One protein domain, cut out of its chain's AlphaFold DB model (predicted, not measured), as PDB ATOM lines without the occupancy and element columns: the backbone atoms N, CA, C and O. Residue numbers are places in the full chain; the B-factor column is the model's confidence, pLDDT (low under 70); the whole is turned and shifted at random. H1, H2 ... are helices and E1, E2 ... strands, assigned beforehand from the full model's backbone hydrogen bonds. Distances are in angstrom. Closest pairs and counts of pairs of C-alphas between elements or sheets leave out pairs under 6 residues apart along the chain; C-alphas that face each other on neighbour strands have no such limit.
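This is residues 53 to 116 of the 116 residues of an uncharacterized protein of Micromonospora lupini str. Lupac 08 (UniProt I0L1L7). With little regular structure, the model makes a rod: a ribbon of two antiparallel strands, E1 and E2, forms one end, the helix H1 follows along the length, and the looping residues 86 to 110 form the other end and return to E2. The printed part has 64 residues, of which 24 are in named elements, in the order E1, H1, E2; the class is mixed. It is only just loose, close to compact, with a radius of gyration of the C-alphas of 13.2 A, and spans 42 by 19 by 19 A.

E1, residues 57 to 61, begins at C-alpha (146.731, 197.909, 188.931). E2 is residues 111 to 115, ending at C-alpha (144.189, 200.059, 185.843). H1, residues 72 to 85, is 20.1 A long.

E1 and E2 are antiparallel at 165 degrees, with N 58 and O 114 2.8 A apart, within hydrogen-bond range. The closest C-alphas of H1 and E2, those of Leu 72 and Tyr 111, are 6.7 A apart. In H1 every O i to N i+4 pair is within hydrogen-bond range.

The C-alphas farthest apart, of Glu 53 and Pro 101, are 45.5 A apart. The printed part has no cut. The link from H1 to E2 is long. No printed residue is under 70 in pLDDT.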
ATOM      1  N   GLU A  53     141.212 194.253 198.012       94.56
ATOM      2  CA  GLU A  53     140.917 195.683 198.155       94.56
ATOM      3  C   GLU A  53     142.208 196.518 198.171       94.56
ATOM      4  O   GLU A  53     143.226 196.103 198.727       94.56
ATOM      5  N   GLY A  54     142.158 197.709 197.566       94.31
ATOM      6  CA  GLY A  54     143.300 198.628 197.487       94.31
ATOM      7  C   GLY A  54     144.319 198.306 196.388       94.31
ATOM      8  O   GLY A  54     145.362 198.952 196.332       94.31
ATOM      9  N   ILE A  55     144.044 197.327 195.521       94.81
ATOM     10  CA  ILE A  55     144.820 197.100 194.298       94.81
ATOM     11  C   ILE A  55     144.243 197.956 193.168       94.81
ATOM     12  O   ILE A  55     143.113 197.736 192.740       94.81
ATOM     13  N   ASP A  56     145.046 198.891 192.661       95.00
ATOM     14  CA  ASP A  56     144.656 199.800 191.572       95.00
ATOM     15  C   ASP A  56     145.170 199.350 190.194       95.00
ATOM     16  O   ASP A  56     144.767 199.892 189.162       95.00
ATOM     17  N   GLU A  57     146.091 198.381 190.157       95.56
ATOM     18  CA  GLU A  57     146.731 197.909 188.931       95.56
ATOM     19  C   GLU A  57     146.907 196.386 188.927       95.56
ATOM     20  O   GLU A  57     147.284 195.777 189.927       95.56
ATOM     21  N   LEU A  58     146.660 195.771 187.771       95.44
ATOM     22  CA  LEU A  58     146.890 194.357 187.511       95.44
ATOM     23  C   LEU A  58     147.848 194.193 186.330       95.44
ATOM     24  O   LEU A  58     147.620 194.750 185.253       95.44
ATOM     25  N   VAL A  59     148.886 193.378 186.516       96.62
ATOM     26  CA  VAL A  59     149.802 192.970 185.448       96.62
ATOM     27  C   VAL A  59     149.535 191.519 185.068       96.62
ATOM     28  O   VAL A  59     149.485 190.640 185.926       96.62
ATOM     29  N   ILE A  60     149.381 191.268 183.771       95.06
ATOM     30  CA  ILE A  60     149.216 189.936 183.188       95.06
ATOM     31  C   ILE A  60     150.239 189.792 182.064       95.06
ATOM     32  O   ILE A  60     150.378 190.688 181.232       95.06
ATOM     33  N   ALA A  61     150.932 188.661 182.011       96.44
ATOM     34  CA  ALA A  61     151.916 188.385 180.975       96.44
ATOM     35  C   ALA A  61     151.822 186.937 180.479       96.44
ATOM     36  O   ALA A  61     151.298 186.070 181.180       96.44
ATOM     37  N   SER A  62     152.314 186.683 179.264       94.69
ATOM     38  CA  SER A  62     152.564 185.315 178.796       94.69
ATOM     39  C   SER A  62     153.772 184.705 179.516       94.69
ATOM     40  O   SER A  62     154.608 185.415 180.072       94.69
ATOM     41  N   ASP A  63     153.899 183.381 179.451       92.31
ATOM     42  CA  ASP A  63     155.046 182.613 179.958       92.31
ATOM     43  C   ASP A  63     156.374 182.921 179.238       92.31
ATOM     44  O   ASP A  63     157.448 182.603 179.749       92.31
ATOM     45  N   GLY A  64     156.330 183.647 178.118       94.62
ATOM     46  CA  GLY A  64     157.493 184.324 177.537       94.62
ATOM     47  C   GLY A  64     158.142 185.393 178.439       94.62
ATOM     48  O   GLY A  64     159.242 185.847 178.118       94.62
ATOM     49  N   TYR A  65     157.509 185.776 179.559       96.94
ATOM     50  CA  TYR A  65     158.124 186.505 180.677       96.94
ATOM     51  C   TYR A  65     158.155 185.622 181.942       96.94
ATOM     52  O   TYR A  65     157.197 185.627 182.715       96.94
ATOM     53  N   PRO A  66     159.259 184.896 182.201       94.12
ATOM     54  CA  PRO A  66     159.397 184.033 183.382       94.12
ATOM     55  C   PRO A  66     159.283 184.780 184.714       94.12
ATOM     56  O   PRO A  66     158.897 184.203 185.727       94.12
ATOM     57  N   VAL A  67     159.643 186.065 184.709       96.12
ATOM     58  CA  VAL A  67     159.513 186.969 185.848       96.12
ATOM     59  C   VAL A  67     158.736 188.194 185.392       96.12
ATOM     60  O   VAL A  67     159.101 188.853 184.417       96.12
ATOM     61  N   ILE A  68     157.658 188.488 186.114       96.25
ATOM     62  CA  ILE A  68     156.736 189.580 185.812       96.25
ATOM     63  C   ILE A  68     157.035 190.727 186.777       96.25
ATOM     64  O   ILE A  68     156.828 190.603 187.982       96.25
ATOM     65  N   GLY A  69     157.546 191.833 186.245       96.44
ATOM     66  CA  GLY A  69     157.716 193.080 186.984       96.44
ATOM     67  C   GLY A  69     156.503 194.003 186.858       96.44
ATOM     68  O   GLY A  69     155.660 193.828 185.983       96.44
ATOM     69  N   GLU A  70     156.461 195.050 187.685       95.81
ATOM     70  CA  GLU A  70     155.426 196.107 187.652       95.81
ATOM     71  C   GLU A  70     155.430 196.924 186.344       95.81
ATOM     72  O   GLU A  70     154.465 197.603 185.979       95.81
ATOM     73  N   THR A  71     156.548 196.879 185.616       97.25
ATOM     74  CA  THR A  71     156.691 197.496 184.300       97.25
ATOM     75  C   THR A  71     157.211 196.490 183.285       97.25
ATOM     76  O   THR A  71     157.957 195.558 183.610       97.25
ATOM     77  N   LEU A  72     156.890 196.739 182.014       98.06
ATOM     78  CA  LEU A  72     157.460 195.988 180.899       98.06
ATOM     79  C   LEU A  72     158.997 196.043 180.922       98.06
ATOM     80  O   LEU A  72     159.648 195.024 180.729       98.06
ATOM     81  N   ALA A  73     159.579 197.209 181.219       98.44
ATOM     82  CA  ALA A  73     161.030 197.388 181.275       98.44
ATOM     83  C   ALA A  73     161.700 196.521 182.356       98.44
ATOM     84  O   ALA A  73     162.767 195.958 182.112       98.44
ATOM     85  N   ALA A  74     161.071 196.384 183.528       98.31
ATOM     86  CA  ALA A  74     161.560 195.496 184.580       98.31
ATOM     87  C   ALA A  74     161.508 194.024 184.134       98.31
ATOM     88  O   ALA A  74     162.496 193.307 184.280       98.31
ATOM     89  N   SER A  75     160.402 193.609 183.504       98.25
ATOM     90  CA  SER A  75     160.231 192.241 182.986       98.25
ATOM     91  C   SER A  75     161.235 191.910 181.867       98.25
ATOM     92  O   SER A  75     161.844 190.844 181.866       98.25
ATOM     93  N   GLU A  76     161.467 192.838 180.934       98.12
ATOM     94  CA  GLU A  76     162.470 192.700 179.864       98.12
ATOM     95  C   GLU A  76     163.905 192.652 180.414       98.12
ATOM     96  O   GLU A  76     164.742 191.908 179.900       98.12
ATOM     97  N   SER A  77     164.201 193.414 181.474       98.19
ATOM     98  CA  SER A  77     165.530 193.397 182.099       98.19
ATOM     99  C   SER A  77     165.838 192.039 182.724       98.19
ATOM    100  O   SER A  77     166.926 191.504 182.509       98.19
ATOM    101  N   GLU A  78     164.877 191.455 183.442       97.81
ATOM    102  CA  GLU A  78     165.046 190.130 184.042       97.81
ATOM    103  C   GLU A  78     165.142 189.033 182.976       97.81
ATOM    104  O   GLU A  78     166.042 188.193 183.020       97.81
ATOM    105  N   LEU A  79     164.299 189.094 181.940       97.25
ATOM    106  CA  LEU A  79     164.396 188.184 180.800       97.25
ATOM    107  C   LEU A  79     165.793 188.236 180.158       97.25
ATOM    108  O   LEU A  79     166.383 187.194 179.880       97.25
ATOM    109  N   ALA A  80     166.358 189.428 179.956       96.69
ATOM    110  CA  ALA A  80     167.690 189.575 179.378       96.69
ATOM    111  C   ALA A  80     168.798 188.961 180.254       96.69
ATOM    112  O   ALA A  80     169.791 188.458 179.720       96.69
ATOM    113  N   LEU A  81     168.654 188.994 181.583       96.94
ATOM    114  CA  LEU A  81     169.575 188.326 182.507       96.94
ATOM    115  C   LEU A  81     169.445 186.802 182.409       96.94
ATOM    116  O   LEU A  81     170.458 186.115 182.252       96.94
ATOM    117  N   LEU A  82     168.215 186.285 182.412       95.94
ATOM    118  CA  LEU A  82     167.940 184.854 182.286       95.94
ATOM    119  C   LEU A  82     168.435 184.288 180.954       95.94
ATOM    120  O   LEU A  82     169.085 183.248 180.938       95.94
ATOM    121  N   LEU A  83     168.225 184.994 179.842       94.31
ATOM    122  CA  LEU A  83     168.690 184.565 178.520       94.31
ATOM    123  C   LEU A  83     170.218 184.492 178.414       94.31
ATOM    124  O   LEU A  83     170.747 183.633 177.713       94.31
ATOM    125  N   LYS A  84     170.946 185.372 179.114       93.81
ATOM    126  CA  LYS A  84     172.416 185.300 179.187       93.81
ATOM    127  C   LYS A  84     172.887 184.111 180.021       93.81
ATOM    128  O   LYS A  84     173.941 183.548 179.735       93.81
ATOM    129  N   LYS A  85     172.131 183.763 181.062       94.50
ATOM    130  CA  LYS A  85     172.461 182.702 182.017       94.50
ATOM    131  C   LYS A  85     172.088 181.308 181.510       94.50
ATOM    132  O   LYS A  85     172.844 180.365 181.721       94.50
ATOM    133  N   ASP A  86     170.953 181.188 180.830       93.00
ATOM    134  CA  ASP A  86     170.384 179.936 180.324       93.00
ATOM    135  C   ASP A  86     169.940 180.070 178.851       93.00
ATOM    136  O   ASP A  86     168.759 179.935 178.531       93.00
ATOM    137  N   PRO A  87     170.866 180.318 177.906       88.50
ATOM    138  CA  PRO A  87     170.522 180.517 176.490       88.50
ATOM    139  C   PRO A  87     169.884 179.280 175.829       88.50
ATOM    140  O   PRO A  87     169.229 179.387 174.788       88.50
ATOM    141  N   TRP A  88     170.073 178.099 176.424       88.62
ATOM    142  CA  TRP A  88     169.529 176.828 175.941       88.62
ATOM    143  C   TRP A  88     168.171 176.477 176.543       88.62
ATOM    144  O   TRP A  88     167.544 175.521 176.093       88.62
ATOM    145  N   CYS A  89     167.731 177.247 177.536       91.50
ATOM    146  CA  CYS A  89     166.499 177.044 178.278       91.50
ATOM    147  C   CYS A  89     166.391 175.657 178.931       91.50
ATOM    148  O   CYS A  89     165.309 175.077 178.974       91.50
ATOM    149  N   VAL A  90     167.505 175.103 179.416       89.94
ATOM    150  CA  VAL A  90     167.553 173.759 180.033       89.94
ATOM    151  C   VAL A  90     167.698 173.802 181.554       89.94
ATOM    152  O   VAL A  90     167.713 172.749 182.191       89.94
ATOM    153  N   ALA A  91     167.835 174.996 182.129       90.88
ATOM    154  CA  ALA A  91     167.961 175.224 183.559       90.88
ATOM    155  C   ALA A  91     166.765 176.044 184.065       90.88
ATOM    156  O   ALA A  91     165.657 175.524 184.141       90.88
ATOM    157  N   GLU A  92     166.980 177.308 184.420       91.81
ATOM    158  CA  GLU A  92     165.975 178.154 185.072       91.81
ATOM    159  C   GLU A  92     164.789 178.479 184.171       91.81
ATOM    160  O   GLU A  92     163.667 178.565 184.660       91.81
ATOM    161  N   LEU A  93     165.015 178.611 182.861       91.44
ATOM    162  CA  LEU A  93     163.924 178.859 181.922       91.44
ATOM    163  C   LEU A  93     163.095 177.599 181.648       91.44
ATOM    164  O   LEU A  93     161.941 177.723 181.249       91.44
ATOM    165  N   ALA A  94     163.677 176.406 181.842       88.06
ATOM    166  CA  ALA A  94     163.025 175.100 181.684       88.06
ATOM    167  C   ALA A  94     162.108 174.995 180.439       88.06
ATOM    168  O   ALA A  94     161.004 174.446 180.487       88.06
ATOM    169  N   GLY A  95     162.562 175.554 179.319       86.25
ATOM    170  CA  GLY A  95     161.793 175.694 178.092       86.25
ATOM    171  C   GLY A  95     161.745 174.413 177.260       86.25
ATOM    172  O   GLY A  95     162.538 173.487 177.410       86.25
ATOM    173  N   THR A  96     160.817 174.370 176.302       85.44
ATOM    174  CA  THR A  96     160.711 173.252 175.337       85.44
ATOM    175  C   THR A  96     161.600 173.419 174.099       85.44
ATOM    176  O   THR A  96     161.633 172.540 173.230       85.44
ATOM    177  N   LYS A  97     162.264 174.574 173.979       86.00
ATOM    178  CA  LYS A  97     163.139 174.971 172.875       86.00
ATOM    179  C   LYS A  97     164.133 176.028 173.372       86.00
ATOM    180  O   LYS A  97     163.765 176.864 174.191       86.00
ATOM    181  N   ALA A  98     165.355 175.991 172.850       87.25
ATOM    182  CA  ALA A  98     166.361 177.029 173.062       87.25
ATOM    183  C   ALA A  98     166.077 178.298 172.236       87.25
ATOM    184  O   ALA A  98     165.295 178.257 171.280       87.25
ATOM    185  N   VAL A  99     166.792 179.389 172.540       88.44
ATOM    186  CA  VAL A  99     166.851 180.569 171.664       88.44
ATOM    187  C   VAL A  99     167.658 180.230 170.411       88.44
ATOM    188  O   VAL A  99     168.840 179.895 170.485       88.44
ATOM    189  N   LEU A 100     167.022 180.301 169.242       85.69
ATOM    190  CA  LEU A 100     167.673 180.030 167.959       85.69
ATOM    191  C   LEU A 100     168.321 181.295 167.371       85.69
ATOM    192  O   LEU A 100     167.897 182.410 167.684       85.69
ATOM    193  N   PRO A 101     169.314 181.154 166.470       84.94
ATOM    194  CA  PRO A 101     169.911 182.298 165.788       84.94
ATOM    195  C   PRO A 101     168.859 183.208 165.138       84.94
ATOM    196  O   PRO A 101     167.981 182.741 164.414       84.94
ATOM    197  N   GLY A 102     168.953 184.514 165.405       87.56
ATOM    198  CA  GLY A 102     168.001 185.523 164.927       87.56
ATOM    199  C   GLY A 102     166.781 185.742 165.829       87.56
ATOM    200  O   GLY A 102     166.017 186.674 165.583       87.56
ATOM    201  N   GLN A 103     166.600 184.940 166.881       89.88
ATOM    202  CA  GLN A 103     165.558 185.160 167.881       89.88
ATOM    203  C   GLN A 103     166.064 186.052 169.015       89.88
ATOM    204  O   GLN A 103     167.208 185.949 169.449       89.88
ATOM    205  N   VAL A 104     165.180 186.916 169.510       91.06
ATOM    206  CA  VAL A 104     165.450 187.796 170.660       91.06
ATOM    207  C   VAL A 104     164.928 187.223 171.984       91.06
ATOM    208  O   VAL A 104     165.193 187.789 173.036       91.06
ATOM    209  N   SER A 105     164.163 186.129 171.938       92.81
ATOM    210  CA  SER A 105     163.640 185.400 173.100       92.81
ATOM    211  C   SER A 105     163.367 183.941 172.729       92.81
ATOM    212  O   SER A 105     163.336 183.595 171.547       92.81
ATOM    213  N   PHE A 106     163.160 183.099 173.742       92.06
ATOM    214  CA  PHE A 106     162.813 181.690 173.578       92.06
ATOM    215  C   PHE A 106     161.322 181.479 173.310       92.06
ATOM    216  O   PHE A 106     160.978 180.445 172.751       92.06
ATOM    217  N   ASP A 107     160.440 182.417 173.663       93.38
ATOM    218  CA  ASP A 107     159.010 182.323 173.353       93.38
ATOM    219  C   ASP A 107     158.366 183.667 173.014       93.38
ATOM    220  O   ASP A 107     158.969 184.735 173.191       93.38
ATOM    221  N   ASP A 108     157.135 183.589 172.506       93.25
ATOM    222  CA  ASP A 108     156.303 184.756 172.238       93.25
ATOM    223  C   ASP A 108     155.971 185.502 173.538       93.25
ATOM    224  O   ASP A 108     155.747 184.916 174.602       93.25
ATOM    225  N   ARG A 109     155.932 186.832 173.448       95.44
ATOM    226  CA  ARG A 109     155.819 187.712 174.612       95.44
ATOM    227  C   ARG A 109     154.594 188.597 174.508       95.44
ATOM    228  O   ARG A 109     154.408 189.299 173.517       95.44
ATOM    229  N   ALA A 110     153.793 188.592 175.562       96.25
ATOM    230  CA  ALA A 110     152.694 189.518 175.762       96.25
ATOM    231  C   ALA A 110     152.763 190.060 177.188       96.25
ATOM    232  O   ALA A 110     153.003 189.306 178.128       96.25
ATOM    233  N   TYR A 111     152.544 191.361 177.334       98.06
ATOM    234  CA  TYR A 111     152.489 192.047 178.618       98.06
ATOM    235  C   TYR A 111     151.324 193.028 178.590       98.06
ATOM    236  O   TYR A 111     151.210 193.844 177.674       98.06
ATOM    237  N   LEU A 112     150.468 192.953 179.599       97.38
ATOM    238  CA  LEU A 112     149.320 193.818 179.773       97.38
ATOM    239  C   LEU A 112     149.334 194.378 181.190       97.38
ATOM    240  O   LEU A 112     149.482 193.642 182.160       97.38
ATOM    241  N   ARG A 113     149.141 195.690 181.291       97.31
ATOM    242  CA  ARG A 113     149.021 196.408 182.556       97.31
ATOM    243  C   ARG A 113     147.715 197.179 182.556       97.31
ATOM    244  O   ARG A 113     147.493 198.008 181.673       97.31
ATOM    245  N   ILE A 114     146.845 196.853 183.498       95.75
ATOM    246  CA  ILE A 114     145.453 197.294 183.541       95.75
ATOM    247  C   ILE A 114     145.247 198.093 184.817       95.75
ATOM    248  O   ILE A 114     145.549 197.594 185.893       95.75
ATOM    249  N   ARG A 115     144.690 199.299 184.695       94.81
ATOM    250  CA  ARG A 115     144.189 200.059 185.843       94.81
ATOM    251  C   ARG A 115     142.767 199.604 186.170       94.81
ATOM    252  O   ARG A 115     141.960 199.515 185.241       94.81
ATOM    253  N   LEU A 116     142.495 199.312 187.439       91.12
ATOM    254  CA  LEU A 116     141.198 198.831 187.929       91.12
ATOM    255  C   LEU A 116     140.242 199.979 188.289       91.12
ATOM    256  O   LEU A 116     140.716 201.114 188.545       91.12
TER     257      LEU A 116